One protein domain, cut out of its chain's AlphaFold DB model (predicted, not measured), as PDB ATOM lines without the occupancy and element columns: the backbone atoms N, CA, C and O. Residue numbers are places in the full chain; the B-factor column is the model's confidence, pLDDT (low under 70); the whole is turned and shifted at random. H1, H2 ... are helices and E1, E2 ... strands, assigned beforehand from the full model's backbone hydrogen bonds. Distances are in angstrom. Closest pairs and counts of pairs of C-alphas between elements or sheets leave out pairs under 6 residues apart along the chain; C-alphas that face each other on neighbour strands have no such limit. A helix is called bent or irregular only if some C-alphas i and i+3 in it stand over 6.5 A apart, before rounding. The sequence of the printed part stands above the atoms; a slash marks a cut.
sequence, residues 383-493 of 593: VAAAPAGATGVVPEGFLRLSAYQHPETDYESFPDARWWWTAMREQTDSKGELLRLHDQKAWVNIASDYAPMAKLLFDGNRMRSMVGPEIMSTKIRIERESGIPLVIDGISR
ATOM      1  N   VAL A 383      -3.534  28.744  27.381       95.56
ATOM      2  CA  VAL A 383      -3.434  27.586  28.267       95.56
ATOM      3  C   VAL A 383      -2.478  27.902  29.413       95.56
ATOM      4  O   VAL A 383      -1.302  28.206  29.213       95.56
ATOM      5  N   ALA A 384      -2.993  27.816  30.633       95.12
ATOM      6  CA  ALA A 384      -2.200  27.847  31.848       95.12
ATOM      7  C   ALA A 384      -1.688  26.436  32.148       95.12
ATOM      8  O   ALA A 384      -2.485  25.506  32.288       95.12
ATOM      9  N   ALA A 385      -0.372  26.283  32.279       94.62
ATOM     10  CA  ALA A 385       0.271  25.033  32.654       94.62
ATOM     11  C   ALA A 385       0.828  25.104  34.080       94.62
ATOM     12  O   ALA A 385       1.513  26.055  34.456       94.62
ATOM     13  N   ALA A 386       0.554  24.077  34.874       94.25
ATOM     14  CA  ALA A 386       1.048  23.869  36.229       94.25
ATOM     15  C   ALA A 386       1.813  22.533  36.278       94.25
ATOM     16  O   ALA A 386       1.239  21.509  36.661       94.25
ATOM     17  N   PRO A 387       3.104  22.501  35.884       91.31
ATOM     18  CA  PRO A 387       3.862  21.254  35.776       91.31
ATOM     19  C   PRO A 387       3.919  20.442  37.077       91.31
ATOM     20  O   PRO A 387       3.873  19.217  37.025       91.31
ATOM     21  N   ALA A 388       3.945  21.090  38.248       91.50
ATOM     22  CA  ALA A 388       3.895  20.404  39.545       91.50
ATOM     23  C   ALA A 388       2.521  19.815  39.936       91.50
ATOM     24  O   ALA A 388       2.417  19.170  40.984       91.50
ATOM     25  N   GLY A 389       1.483  20.049  39.127       92.44
ATOM     26  CA  GLY A 389       0.085  19.735  39.412       92.44
ATOM     27  C   GLY A 389      -0.480  20.625  40.519       92.44
ATOM     28  O   GLY A 389      -0.214  20.412  41.704       92.44
ATOM     29  N   ALA A 390      -1.272  21.627  40.143       92.56
ATOM     30  CA  ALA A 390      -1.926  22.519  41.092       92.56
ATOM     31  C   ALA A 390      -3.073  21.784  41.798       92.56
ATOM     32  O   ALA A 390      -3.954  21.225  41.144       92.56
ATOM     33  N   THR A 391      -3.052  21.756  43.131       90.69
ATOM     34  CA  THR A 391      -4.095  21.102  43.930       90.69
ATOM     35  C   THR A 391      -5.406  21.886  43.889       90.69
ATOM     36  O   THR A 391      -5.421  23.109  43.758       90.69
ATOM     37  N   GLY A 392      -6.521  21.172  44.023       89.31
ATOM     38  CA  GLY A 392      -7.869  21.723  43.958       89.31
ATOM     39  C   GLY A 392      -8.474  21.706  42.555       89.31
ATOM     40  O   GLY A 392      -8.108  20.906  41.691       89.31
ATOM     41  N   VAL A 393      -9.477  22.561  42.359       89.44
ATOM     42  CA  VAL A 393     -10.169  22.743  41.076       89.44
ATOM     43  C   VAL A 393      -9.467  23.796  40.224       89.44
ATOM     44  O   VAL A 393      -8.671  24.591  40.728       89.44
ATOM     45  N   VAL A 394      -9.758  23.795  38.924       92.31
ATOM     46  CA  VAL A 394      -9.308  24.875  38.041       92.31
ATOM     47  C   VAL A 394      -9.922  26.212  38.490       92.31
ATOM     48  O   VAL A 394     -11.052  26.208  38.988       92.31
ATOM     49  N   PRO A 395      -9.199  27.339  38.363       91.25
ATOM     50  CA  PRO A 395      -9.734  28.656  38.702       91.25
ATOM     51  C   PRO A 395     -10.988  29.014  37.893       91.25
ATOM     52  O   PRO A 395     -11.180  28.522  36.783       91.25
ATOM     53  N   GLU A 396     -11.812  29.917  38.428       92.62
ATOM     54  CA  GLU A 396     -12.949  30.485  37.695       92.62
ATOM     55  C   GLU A 396     -12.487  31.159  36.390       92.62
ATOM     56  O   GLU A 396     -11.430  31.797  36.346       92.62
ATOM     57  N   GLY A 397     -13.269  31.001  35.318       92.88
ATOM     58  CA  GLY A 397     -12.912  31.485  33.984       92.88
ATOM     59  C   GLY A 397     -11.857  30.630  33.275       92.88
ATOM     60  O   GLY A 397     -11.213  31.115  32.343       92.88
ATOM     61  N   PHE A 398     -11.640  29.385  33.711       95.44
ATOM     62  CA  PHE A 398     -10.793  28.407  33.031       95.44
ATOM     63  C   PHE A 398     -11.506  27.059  32.873       95.44
ATOM     64  O   PHE A 398     -12.025  26.480  33.826       95.44
ATOM     65  N   LEU A 399     -11.426  26.504  31.667       95.31
ATOM     66  CA  LEU A 399     -11.839  25.151  31.333       95.31
ATOM     67  C   LEU A 399     -10.677  24.191  31.551       95.31
ATOM     68  O   LEU A 399      -9.559  24.396  31.081       95.31
ATOM     69  N   ARG A 400     -10.938  23.098  32.253       93.38
ATOM     70  CA  ARG A 400      -9.928  22.080  32.534       93.38
ATOM     71  C   ARG A 400      -9.576  21.281  31.276       93.38
ATOM     72  O   ARG A 400     -10.471  20.704  30.670       93.38
ATOM     73  N   LEU A 401      -8.282  21.177  30.964       92.31
ATOM     74  CA  LEU A 401      -7.768  20.344  29.869       92.31
ATOM     75  C   LEU A 401      -7.203  19.018  30.382       92.31
ATOM     76  O   LEU A 401      -7.592  17.954  29.913       92.31
ATOM     77  N   SER A 402      -6.320  19.073  31.384       90.50
ATOM     78  CA  SER A 402      -5.689  17.888  31.968       90.50
ATOM     79  C   SER A 402      -5.702  17.940  33.489       90.50
ATOM     80  O   SER A 402      -5.325  18.941  34.107       90.50
ATOM     81  N   ALA A 403      -6.129  16.841  34.108       88.50
ATOM     82  CA  ALA A 403      -6.209  16.685  35.552       88.50
ATOM     83  C   ALA A 403      -6.194  15.219  35.960       88.50
ATOM     84  O   ALA A 403      -6.480  14.330  35.155       88.50
ATOM     85  N   TYR A 404      -5.913  14.968  37.236       84.19
ATOM     86  CA  TYR A 404      -6.117  13.645  37.798       84.19
ATOM     87  C   TYR A 404      -7.587  13.445  38.150       84.19
ATOM     88  O   TYR A 404      -8.146  14.129  39.009       84.19
ATOM     89  N   GLN A 405      -8.202  12.490  37.462       70.00
ATOM     90  CA  GLN A 405      -9.551  12.019  37.726       70.00
ATOM     91  C   GLN A 405      -9.539  10.498  37.766       70.00
ATOM     92  O   GLN A 405      -9.523   9.856  36.719       70.00
ATOM     93  N   HIS A 406      -9.520   9.922  38.965       70.50
ATOM     94  CA  HIS A 406      -9.666   8.484  39.132       70.50
ATOM     95  C   HIS A 406     -11.048   8.201  39.739       70.50
ATOM     96  O   HIS A 406     -11.357   8.775  40.786       70.50
ATOM     97  N   PRO A 407     -11.889   7.355  39.110       69.50
ATOM     98  CA  PRO A 407     -13.268   7.121  39.555       69.50
ATOM     99  C   PRO A 407     -13.379   6.629  41.001       69.50
ATOM    100  O   PRO A 407     -14.365   6.901  41.675       69.50
ATOM    101  N   GLU A 408     -12.361   5.910  41.469       74.50
ATOM    102  CA  GLU A 408     -12.331   5.289  42.798       74.50
ATOM    103  C   GLU A 408     -11.690   6.180  43.874       74.50
ATOM    104  O   GLU A 408     -11.598   5.782  45.033       74.50
ATOM    105  N   THR A 409     -11.206   7.376  43.520       76.50
ATOM    106  CA  THR A 409     -10.624   8.289  44.509       76.50
ATOM    107  C   THR A 409     -11.723   9.035  45.253       76.50
ATOM    108  O   THR A 409     -12.414   9.879  44.684       76.50
ATOM    109  N   ASP A 410     -11.829   8.776  46.556       79.06
ATOM    110  CA  ASP A 410     -12.629   9.596  47.461       79.06
ATOM    111  C   ASP A 410     -11.932  10.941  47.721       79.06
ATOM    112  O   ASP A 410     -11.034  11.066  48.559       79.06
ATOM    113  N   TYR A 411     -12.352  11.958  46.970       82.38
ATOM    114  CA  TYR A 411     -11.829  13.316  47.086       82.38
ATOM    115  C   TYR A 411     -12.225  14.026  48.387       82.38
ATOM    116  O   TYR A 411     -11.580  15.018  48.719       82.38
ATOM    117  N   GLU A 412     -13.233  13.546  49.120       82.00
ATOM    118  CA  GLU A 412     -13.588  14.103  50.432       82.00
ATOM    119  C   GLU A 412     -12.552  13.679  51.478       82.00
ATOM    120  O   GLU A 412     -12.049  14.497  52.248       82.00
ATOM    121  N   SER A 413     -12.156  12.403  51.450       78.62
ATOM    122  CA  SER A 413     -11.132  11.859  52.348       78.62
ATOM    123  C   SER A 413      -9.697  12.209  51.920       78.62
ATOM    124  O   SER A 413      -8.799  12.270  52.762       78.62
ATOM    125  N   PHE A 414      -9.461  12.448  50.623       76.00
ATOM    126  CA  PHE A 414      -8.150  12.778  50.047       76.00
ATOM    127  C   PHE A 414      -8.228  14.002  49.114       76.00
ATOM    128  O   PHE A 414      -8.007  13.881  47.906       76.00
ATOM    129  N   PRO A 415      -8.477  15.213  49.645       78.62
ATOM    130  CA  PRO A 415      -8.633  16.417  48.823       78.62
ATOM    131  C   PRO A 415      -7.364  16.773  48.036       78.62
ATOM    132  O   PRO A 415      -7.455  17.242  46.903       78.62
ATOM    133  N   ASP A 416      -6.179  16.465  48.577       79.00
ATOM    134  CA  ASP A 416      -4.888  16.647  47.895       79.00
ATOM    135  C   ASP A 416      -4.724  15.756  46.655       79.00
ATOM    136  O   ASP A 416      -3.824  15.997  45.844       79.00
ATOM    137  N   ALA A 417      -5.579  14.736  46.498       79.88
ATOM    138  CA  ALA A 417      -5.633  13.912  45.301       79.88
ATOM    139  C   ALA A 417      -6.379  14.593  44.145       79.88
ATOM    140  O   ALA A 417      -6.312  14.133  43.011       79.88
ATOM    141  N   ARG A 418      -7.074  15.710  44.392       87.44
ATOM    142  CA  ARG A 418      -7.643  16.540  43.332       87.44
ATOM    143  C   ARG A 418      -6.585  17.539  42.877       87.44
ATOM    144  O   ARG A 418      -6.221  18.440  43.628       87.44
ATOM    145  N   TRP A 419      -6.100  17.395  41.649       91.06
ATOM    146  CA  TRP A 419      -5.195  18.369  41.041       91.06
ATOM    147  C   TRP A 419      -5.396  18.459  39.533       91.06
ATOM    148  O   TRP A 419      -5.903  17.532  38.893       91.06
ATOM    149  N   TRP A 420      -4.944  19.564  38.957       93.19
ATOM    150  CA  TRP A 420      -4.928  19.807  37.521       93.19
ATOM    151  C   TRP A 420      -3.522  20.186  37.051       93.19
ATOM    152  O   TRP A 420      -2.731  20.758  37.802       93.19
ATOM    153  N   TRP A 421      -3.203  19.834  35.810       93.88
ATOM    154  CA  TRP A 421      -1.941  20.205  35.173       93.88
ATOM    155  C   TRP A 421      -2.130  21.320  34.165       93.88
ATOM    156  O   TRP A 421      -1.255  22.172  34.057       93.88
ATOM    157  N   THR A 422      -3.249  21.336  33.440       94.88
ATOM    158  CA  THR A 422      -3.491  22.351  32.413       94.88
ATOM    159  C   THR A 422      -4.946  22.774  32.342       94.88
ATOM    160  O   THR A 422      -5.872  21.978  32.549       94.88
ATOM    161  N   ALA A 423      -5.144  24.057  32.057       95.81
ATOM    162  CA  ALA A 423      -6.458  24.657  31.900       95.81
ATOM    163  C   ALA A 423      -6.431  25.739  30.812       95.81
ATOM    164  O   ALA A 423      -5.499  26.538  30.743       95.81
ATOM    165  N   MET A 424      -7.455  25.770  29.968       96.38
ATOM    166  CA  MET A 424      -7.656  26.772  28.928       96.38
ATOM    167  C   MET A 424      -8.502  27.913  29.478       96.38
ATOM    168  O   MET A 424      -9.570  27.679  30.032       96.38
ATOM    169  N   ARG A 425      -8.060  29.155  29.307       95.25
ATOM    170  CA  ARG A 425      -8.837  30.327  29.710       95.25
ATOM    171  C   ARG A 425     -10.137  30.411  28.913       95.25
ATOM    172  O   ARG A 425     -10.127  30.271  27.689       95.25
ATOM    173  N   GLU A 426     -11.234  30.689  29.602       93.25
ATOM    174  CA  GLU A 426     -12.515  30.978  28.979       93.25
ATOM    175  C   GLU A 426     -12.439  32.264  28.168       93.25
ATOM    176  O   GLU A 426     -11.952  33.303  28.633       93.25
ATOM    177  N   GLN A 427     -12.909  32.195  26.925       84.12
ATOM    178  CA  GLN A 427     -13.075  33.402  26.141       84.12
ATOM    179  C   GLN A 427     -14.261  34.175  26.706       84.12
ATOM    180  O   GLN A 427     -15.374  33.671  26.786       84.12
ATOM    181  N   THR A 428     -14.011  35.424  27.079       76.62
ATOM    182  CA  THR A 428     -15.091  36.365  27.364       76.62
ATOM    183  C   THR A 428     -15.528  37.030  26.064       76.62
ATOM    184  O   THR A 428     -14.723  37.219  25.137       76.62
ATOM    185  N   ASP A 429     -16.809  37.382  25.993       69.19
ATOM    186  CA  ASP A 429     -17.340  38.213  24.922       69.19
ATOM    187  C   ASP A 429     -16.718  39.604  25.025       69.19
ATOM    188  O   ASP A 429     -17.093  40.451  25.840       69.19
ATOM    189  N   SER A 430     -15.701  39.840  24.207       67.75
ATOM    190  CA  SER A 430     -15.102  41.155  24.058       67.75
ATOM    191  C   SER A 430     -15.929  41.988  23.088       67.75
ATOM    192  O   SER A 430     -16.283  41.527  22.002       67.75
ATOM    193  N   LYS A 431     -16.150  43.257  23.425       59.94
ATOM    194  CA  LYS A 431     -16.705  44.235  22.487       59.94
ATOM    195  C   LYS A 431     -15.628  44.604  21.458       59.94
ATOM    196  O   LYS A 431     -14.767  45.428  21.751       59.94
ATOM    197  N   GLY A 432     -15.649  43.974  20.286       71.19
ATOM    198  CA  GLY A 432     -14.763  44.296  19.162       71.19
ATOM    199  C   GLY A 432     -14.513  43.112  18.225       71.19
ATOM    200  O   GLY A 432     -14.682  41.959  18.611       71.19
ATOM    201  N   GLU A 433     -14.085  43.406  16.997       84.50
ATOM    202  CA  GLU A 433     -13.676  42.400  16.009       84.50
ATOM    203  C   GLU A 433     -12.302  41.809  16.372       84.50
ATOM    204  O   GLU A 433     -11.252  42.329  15.965       84.50
ATOM    205  N   LEU A 434     -12.303  40.740  17.170       92.06
ATOM    206  CA  LEU A 434     -11.105  39.957  17.477       92.06
ATOM    207  C   LEU A 434     -10.807  38.931  16.383       92.06
ATOM    208  O   LEU A 434     -11.708  38.257  15.899       92.06
ATOM    209  N   LEU A 435      -9.520  38.747  16.090       95.31
ATOM    210  CA  LEU A 435      -9.015  37.724  15.176       95.31
ATOM    211  C   LEU A 435      -8.590  36.515  16.007       95.31
ATOM    212  O   LEU A 435      -7.508  36.493  16.610       95.31
ATOM    213  N   ARG A 436      -9.505  35.551  16.113       95.12
ATOM    214  CA  ARG A 436      -9.378  34.376  16.978       95.12
ATOM    215  C   ARG A 436     -10.175  33.193  16.446       95.12
ATOM    216  O   ARG A 436     -11.082  33.351  15.634       95.12
ATOM    217  N   LEU A 437      -9.854  32.024  16.975       96.38
ATOM    218  CA  LEU A 437     -10.671  30.819  16.863       96.38
ATOM    219  C   LEU A 437     -11.935  30.980  17.731       96.38
ATOM    220  O   LEU A 437     -11.871  31.597  18.802       96.38
ATOM    221  N   HIS A 438     -13.072  30.473  17.258       94.62
ATOM    222  CA  HIS A 438     -14.394  30.660  17.864       94.62
ATOM    223  C   HIS A 438     -14.975  29.391  18.486       94.62
ATOM    224  O   HIS A 438     -15.693  29.492  19.480       94.62
ATOM    225  N   ASP A 439     -14.667  28.203  17.961       95.62
ATOM    226  CA  ASP A 439     -15.235  26.959  18.487       95.62
ATOM    227  C   ASP A 439     -14.439  26.463  19.699       95.62
ATOM    228  O   ASP A 439     -13.634  25.531  19.634       95.62
ATOM    229  N   GLN A 440     -14.650  27.114  20.842       95.19
ATOM    230  CA  GLN A 440     -13.937  26.778  22.069       95.19
ATOM    231  C   GLN A 440     -14.119  25.310  22.468       95.19
ATOM    232  O   GLN A 440     -13.181  24.696  22.971       95.19
ATOM    233  N   LYS A 441     -15.296  24.723  22.228       95.81
ATOM    234  CA  LYS A 441     -15.548  23.319  22.559       95.81
ATOM    235  C   LYS A 441     -14.657  22.407  21.723       95.81
ATOM    236  O   LYS A 441     -14.019  21.516  22.287       95.81
ATOM    237  N   ALA A 442     -14.593  22.620  20.411       96.50
ATOM    238  CA  ALA A 442     -13.727  21.843  19.535       96.50
ATOM    239  C   ALA A 442     -12.253  21.999  19.943       96.50
ATOM    240  O   ALA A 442     -11.568  21.003  20.169       96.50
ATOM    241  N   TRP A 443     -11.785  23.230  20.162       96.81
ATOM    242  CA  TRP A 443     -10.387  23.501  20.516       96.81
ATOM    243  C   TRP A 443      -9.975  23.007  21.905       96.81
ATOM    244  O   TRP A 443      -8.828  22.596  22.078       96.81
ATOM    245  N   VAL A 444     -10.891  22.967  22.878       95.94
ATOM    246  CA  VAL A 444     -10.657  22.299  24.169       95.94
ATOM    247  C   VAL A 444     -10.356  20.819  23.951       95.94
ATOM    248  O   VAL A 444      -9.347  20.348  24.464       95.94
ATOM    249  N   ASN A 445     -11.159  20.119  23.141       94.56
ATOM    250  CA  ASN A 445     -10.938  18.701  22.834       94.56
ATOM    251  C   ASN A 445      -9.644  18.485  22.035       94.56
ATOM    252  O   ASN A 445      -8.887  17.552  22.310       94.56
ATOM    253  N   ILE A 446      -9.347  19.365  21.067       95.81
ATOM    254  CA  ILE A 446      -8.064  19.336  20.354       95.81
ATOM    255  C   ILE A 446      -6.909  19.445  21.351       95.81
ATOM    256  O   ILE A 446      -5.983  18.640  21.289       95.81
ATOM    257  N   ALA A 447      -6.964  20.386  22.293       94.69
ATOM    258  CA  ALA A 447      -5.895  20.594  23.260       94.69
ATOM    259  C   ALA A 447      -5.769  19.466  24.301       94.69
ATOM    260  O   ALA A 447      -4.643  19.104  24.642       94.69
ATOM    261  N   SER A 448      -6.877  18.894  24.784       91.88
ATOM    262  CA  SER A 448      -6.871  17.850  25.822       91.88
ATOM    263  C   SER A 448      -6.563  16.449  25.297       91.88
ATOM    264  O   SER A 448      -5.892  15.675  25.983       91.88
ATOM    265  N   ASP A 449      -7.039  16.105  24.099       89.94
ATOM    266  CA  ASP A 449      -7.088  14.715  23.633       89.94
ATOM    267  C   ASP A 449      -6.335  14.505  22.320       89.94
ATOM    268  O   ASP A 449      -5.379  13.720  22.262       89.94
ATOM    269  N   TYR A 450      -6.715  15.230  21.265       93.88
ATOM    270  CA  TYR A 450      -6.181  14.968  19.927       93.88
ATOM    271  C   TYR A 450      -4.732  15.423  19.779       93.88
ATOM    272  O   TYR A 450      -3.917  14.685  19.225       93.88
ATOM    273  N   ALA A 451      -4.372  16.603  20.286       94.56
ATOM    274  CA  ALA A 451      -3.018  17.125  20.183       94.56
ATOM    275  C   ALA A 451      -1.999  16.286  20.962       94.56
ATOM    276  O   ALA A 451      -1.019  15.880  20.335       94.56
ATOM    277  N   PRO A 452      -2.208  15.911  22.241       93.25
ATOM    278  CA  PRO A 452      -1.288  15.006  22.929       93.25
ATOM    279  C   PRO A 452      -1.106  13.667  22.198       93.25
ATOM    280  O   PRO A 452       0.025  13.199  22.049       93.25
ATOM    281  N   MET A 453      -2.192  13.079  21.672       92.31
ATOM    282  CA  MET A 453      -2.120  11.836  20.899       92.31
ATOM    283  C   MET A 453      -1.363  12.031  19.580       92.31
ATOM    284  O   MET A 453      -0.430  11.288  19.291       92.31
ATOM    285  N   ALA A 454      -1.680  13.058  18.793       94.44
ATOM    286  CA  ALA A 454      -0.974  13.319  17.543       94.44
ATOM    287  C   ALA A 454       0.510  13.596  17.762       94.44
ATOM    288  O   ALA A 454       1.326  13.125  16.982       94.44
ATOM    289  N   LYS A 455       0.894  14.308  18.826       93.38
ATOM    290  CA  LYS A 455       2.308  14.521  19.164       93.38
ATOM    291  C   LYS A 455       3.007  13.201  19.482       93.38
ATOM    292  O   LYS A 455       4.105  12.968  18.977       93.38
ATOM    293  N   LEU A 456       2.346  12.308  20.223       91.81
ATOM    294  CA  LEU A 456       2.846  10.959  20.497       91.81
ATOM    295  C   LEU A 456       3.006  10.140  19.204       91.81
ATOM    296  O   LEU A 456       4.058   9.541  18.983       91.81
ATOM    297  N   LEU A 457       2.003  10.147  18.322       93.88
ATOM    298  CA  LEU A 457       2.053   9.463  17.024       93.88
ATOM    299  C   LEU A 457       3.104  10.076  16.089       93.88
ATOM    300  O   LEU A 457       3.757   9.348  15.340       93.88
ATOM    301  N   PHE A 458       3.278  11.398  16.133       94.25
ATOM    302  CA  PHE A 458       4.185  12.122  15.258       94.25
ATOM    303  C   PHE A 458       5.629  11.987  15.712       94.25
ATOM    304  O   PHE A 458       6.438  11.636  14.875       94.25
ATOM    305  N   ASP A 459       5.992  12.234  16.975       91.81
ATOM    306  CA  ASP A 459       7.396  12.219  17.439       91.81
ATOM    307  C   ASP A 459       7.614  11.577  18.821       91.81
ATOM    308  O   ASP A 459       8.701  11.657  19.397       91.81
ATOM    309  N   GLY A 460       6.619  10.858  19.339       90.94
ATOM    310  CA  GLY A 460       6.724  10.194  20.633       90.94
ATOM    311  C   GLY A 460       6.794  11.219  21.763       90.94
ATOM    312  O   GLY A 460       6.173  12.276  21.703       90.94
ATOM    313  N   ASN A 461       7.609  10.942  22.779       87.50
ATOM    314  CA  ASN A 461       7.816  11.866  23.898       87.50
ATOM    315  C   ASN A 461       8.828  12.981  23.578       87.50
ATOM    316  O   ASN A 461       9.155  13.774  24.459       87.50
ATOM    317  N   ARG A 462       9.370  13.048  22.352       86.44
ATOM    318  CA  ARG A 462      10.346  14.085  21.980       86.44
ATOM    319  C   ARG A 462       9.716  15.448  21.732       86.44
ATOM    320  O   ARG A 462      10.404  16.457  21.866       86.44
ATOM    321  N   MET A 463       8.428  15.499  21.406       84.12
ATOM    322  CA  MET A 463       7.742  16.761  21.147       84.12
ATOM    323  C   MET A 463       7.371  17.462  22.466       84.12
ATOM    324  O   MET A 463       6.496  17.003  23.193       84.12
ATOM    325  N   ARG A 464       8.051  18.577  22.779       71.56
ATOM    326  CA  ARG A 464       8.002  19.258  24.092       71.56
ATOM    327  C   ARG A 464       6.995  20.398  24.257       71.56
ATOM    328  O   ARG A 464       6.996  21.025  25.310       71.56
ATOM    329  N   SER A 465       6.122  20.674  23.292       71.12
ATOM    330  CA  SER A 465       5.192  21.814  23.394       71.12
ATOM    331  C   SER A 465       3.998  21.597  24.345       71.12
ATOM    332  O   SER A 465       2.995  22.283  24.220       71.12
ATOM    333  N   MET A 466       4.069  20.620  25.256       73.75
ATOM    334  CA  MET A 466       3.030  20.241  26.226       73.75
ATOM    335  C   MET A 466       3.671  19.766  27.531       73.75
ATOM    336  O   MET A 466       4.864  19.437  27.568       73.75
ATOM    337  N   VAL A 467       2.892  19.702  28.614       78.62
ATOM    338  CA  VAL A 467       3.409  19.165  29.880       78.62
ATOM    339  C   VAL A 467       3.487  17.637  29.785       78.62
ATOM    340  O   VAL A 467       2.652  16.989  29.160       78.62
ATOM    341  N   GLY A 468       4.480  17.026  30.440       77.56
ATOM    342  CA  GLY A 468       4.650  15.564  30.433       77.56
ATOM    343  C   GLY A 468       3.400  14.727  30.797       77.56
ATOM    344  O   GLY A 468       3.161  13.720  30.123       77.56
ATOM    345  N   PRO A 469       2.563  15.134  31.778       83.44
ATOM    346  CA  PRO A 469       1.321  14.445  32.113       83.44
ATOM    347  C   PRO A 469       0.335  14.315  30.958       83.44
ATOM    348  O   PRO A 469      -0.391  13.332  30.925       83.44
ATOM    349  N   GLU A 470       0.260  15.265  30.028       82.94
ATOM    350  CA  GLU A 470      -0.766  15.247  28.976       82.94
ATOM    351  C   GLU A 470      -0.545  14.093  28.009       82.94
ATOM    352  O   GLU A 470      -1.446  13.297  27.767       82.94
ATOM    353  N   ILE A 471       0.690  13.929  27.533       83.56
ATOM    354  CA  ILE A 471       1.050  12.819  26.648       83.56
ATOM    355  C   ILE A 471       0.896  11.482  27.388       83.56
ATOM    356  O   ILE A 471       0.348  10.524  26.839       83.56
ATOM    357  N   MET A 472       1.337  11.414  28.650       83.94
ATOM    358  CA  MET A 472       1.262  10.188  29.449       83.94
ATOM    359  C   MET A 472      -0.183   9.792  29.781       83.94
ATOM    360  O   MET A 472      -0.558   8.633  29.619       83.94
ATOM    361  N   SER A 473      -1.003  10.742  30.231       82.69
ATOM    362  CA  SER A 473      -2.407  10.505  30.579       82.69
ATOM    363  C   SER A 473      -3.218  10.100  29.354       82.69
ATOM    364  O   SER A 473      -3.965   9.129  29.429       82.69
ATOM    365  N   THR A 474      -3.002  10.756  28.213       85.06
ATOM    366  CA  THR A 474      -3.650  10.400  26.948       85.06
ATOM    367  C   THR A 474      -3.222   9.014  26.457       85.06
ATOM    368  O   THR A 474      -4.078   8.233  26.044       85.06
ATOM    369  N   LYS A 475      -1.938   8.643  26.582       88.06
ATOM    370  CA  LYS A 475      -1.473   7.267  26.323       88.06
ATOM    371  C   LYS A 475      -2.210   6.254  27.204       88.06
ATOM    372  O   LYS A 475      -2.782   5.308  26.678       88.06
ATOM    373  N   ILE A 476      -2.201   6.455  28.524       86.81
ATOM    374  CA  ILE A 476      -2.822   5.534  29.491       86.81
ATOM    375  C   ILE A 476      -4.320   5.394  29.222       86.81
ATOM    376  O   ILE A 476      -4.839   4.281  29.230       86.81
ATOM    377  N   ARG A 477      -5.012   6.512  28.975       84.81
ATOM    378  CA  ARG A 477      -6.442   6.527  28.662       84.81
ATOM    379  C   ARG A 477      -6.733   5.695  27.417       84.81
ATOM    380  O   ARG A 477      -7.558   4.794  27.486       84.81
ATOM    381  N   ILE A 478      -5.990   5.909  26.332       84.56
ATOM    382  CA  ILE A 478      -6.199   5.170  25.082       84.56
ATOM    383  C   ILE A 478      -5.862   3.688  25.229       84.56
ATOM    384  O   ILE A 478      -6.629   2.857  24.754       84.56
ATOM    385  N   GLU A 479      -4.788   3.325  25.930       89.25
ATOM    386  CA  GLU A 479      -4.483   1.915  26.210       89.25
ATOM    387  C   GLU A 479      -5.594   1.241  27.031       89.25
ATOM    388  O   GLU A 479      -5.940   0.093  26.757       89.25
ATOM    389  N   ARG A 480      -6.186   1.947  28.006       87.56
ATOM    390  CA  ARG A 480      -7.291   1.432  28.834       87.56
ATOM    391  C   ARG A 480      -8.605   1.320  28.058       87.56
ATOM    392  O   ARG A 480      -9.289   0.314  28.190       87.56
ATOM    393  N   GLU A 481      -8.955   2.331  27.269       86.62
ATOM    394  CA  GLU A 481     -10.224   2.393  26.532       86.62
ATOM    395  C   GLU A 481     -10.233   1.484  25.302       86.62
ATOM    396  O   GLU A 481     -11.234   0.830  25.022       86.62
ATOM    397  N   SER A 482      -9.117   1.423  24.569       85.31
ATOM    398  CA  SER A 482      -9.011   0.605  23.357       85.31
ATOM    399  C   SER A 482      -8.473  -0.800  23.623       85.31
ATOM    400  O   SER A 482      -8.667  -1.684  22.800       85.31
ATOM    401  N   GLY A 483      -7.764  -1.032  24.731       88.12
ATOM    402  CA  GLY A 483      -7.047  -2.289  24.971       88.12
ATOM    403  C   GLY A 483      -5.806  -2.480  24.087       88.12
ATOM    404  O   GLY A 483      -5.203  -3.554  24.105       88.12
ATOM    405  N   ILE A 484      -5.409  -1.465  23.312       86.81
ATOM    406  CA  ILE A 484      -4.254  -1.511  22.412       86.81
ATOM    407  C   ILE A 484      -3.013  -0.976  23.124       86.81
ATOM    408  O   ILE A 484      -3.010   0.191  23.511       86.81
ATOM    409  N   PRO A 485      -1.914  -1.744  23.216       90.38
ATOM    410  CA  PRO A 485      -0.653  -1.226  23.734       90.38
ATOM    411  C   PRO A 485       0.007  -0.230  22.766       90.38
ATOM    412  O   PRO A 485       0.209  -0.531  21.584       90.38
ATOM    413  N   LEU A 486       0.432   0.924  23.285       91.06
ATOM    414  CA  LEU A 486       1.243   1.902  22.559       91.06
ATOM    415  C   LEU A 486       2.716   1.719  22.943       91.06
ATOM    416  O   LEU A 486       3.154   2.076  24.042       91.06
ATOM    417  N   VAL A 487       3.506   1.162  22.026       91.94
ATOM    418  CA  VAL A 487       4.922   0.862  22.261       91.94
ATOM    419  C   VAL A 487       5.775   2.027  21.780       91.94
ATOM    420  O   VAL A 487       5.843   2.304  20.589       91.94
ATOM    421  N   ILE A 488       6.468   2.699  22.701       90.06
ATOM    422  CA  ILE A 488       7.324   3.842  22.359       90.06
ATOM    423  C   ILE A 488       8.735   3.369  21.977       90.06
ATOM    424  O   ILE A 488       9.435   2.721  22.774       90.06
ATOM    425  N   ASP A 489       9.161   3.741  20.771       90.75
ATOM    426  CA  ASP A 489      10.518   3.579  20.248       90.75
ATOM    427  C   ASP A 489      11.562   4.166  21.205       90.75
ATOM    428  O   ASP A 489      11.409   5.288  21.682       90.75
ATOM    429  N   GLY A 490      12.645   3.425  21.460       85.25
ATOM    430  CA  GLY A 490      13.643   3.756  22.484       85.25
ATOM    431  C   GLY A 490      14.242   5.158  22.348       85.25
ATOM    432  O   GLY A 490      14.379   5.864  23.345       85.25
ATOM    433  N   ILE A 491      14.519   5.592  21.116       85.62
ATOM    434  CA  ILE A 491      15.091   6.916  20.810       85.62
ATOM    435  C   ILE A 491      14.072   8.038  21.056       85.62
ATOM    436  O   ILE A 491      14.444   9.193  21.229       85.62
ATOM    437  N   SER A 492      12.785   7.703  21.075       87.50
ATOM    438  CA  SER A 492      11.670   8.646  21.179       87.50
ATOM    439  C   SER A 492      10.973   8.586  22.545       87.50
ATOM    440  O   SER A 492       9.930   9.209  22.737       87.50
ATOM    441  N   ARG A 493      11.532   7.834  23.506       84.12
ATOM    442  CA  ARG A 493      10.979   7.673  24.866       84.12
ATOM    443  C   ARG A 493      11.152   8.892  25.747       84.12
ATOM    444  O   ARG A 493      10.390   9.046  26.701       84.12
TER     445      ARG A 493
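What this domain is: This is residues 383 to 493 of the 593 residues of an uncharacterized protein of Rhizobium leguminosarum bv. trifolii (UniProt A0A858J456). A small, strongly twisted sheet of three strands has two helices, H1 and H2, over one face, set crosswise to each other; residues 429 to 435 stick out as a loop, and the short strand E4 lies beyond H2, away from the sheet. The printed part has 111 residues, with E1, E2, E3, H1, H2 and E4 in that order. The sheet runs E1, E3, E2, antiparallel throughout; the class is mixed, helices and strands. The whole is only just loose, close to compact, with a radius of gyration of the C-alphas of 15.9 A and spans of 50 by 40 by 25 A.

Where its parts are: E1, residues 383 to 391, begins with C-alpha 383 at (-3.434, 27.586, 28.267), spans 17.0 A and bends by 102 degrees at residue 388. E2 is residues 398 to 403, 12.8 A, and E3 residues 419 to 425, 16.9 A. H1, residues 440 to 462, spans 27.4 A, with a kink of 79 degrees near residue 456; it is irregular, C-alphas 458 and 461 being 9.4 A apart. H2 is residues 468 to 482, 21.5 A. E4, residues 486 to 488, spans 6.4 A and ends with C-alpha 488 at (7.324, 3.842, 22.359).

How they stand to each other: E1 and E3 are antiparallel, with N 384 and O 423 2.8 A apart, within hydrogen-bond range. E2 and E3 form a hairpin, with N 399 and O 424 at 2.7 A. H1 and H2 are on the same face, at heights of 11.5 A and 12.6 A over the sheet. H2, with residues 470 to 475 alone, touches H1, about perpendicular at 84 degrees; the closest C-alphas, of Pro 452 and Ile 471, are 4.9 A apart. Every O i to N i+4 pair is within hydrogen-bond range in H2, and 15 of 19 in H1. E4 pairs with no named strand and is apart from E1, E2 and E3.

The domain as a whole: The C-alphas farthest apart, of Lys 431 and Gly 490, are 50.6 A apart. The printed part has no cut; the links E2 to E3 and E3 to H1 are long. Residues 407 and 429 to 431 have pLDDT under 70.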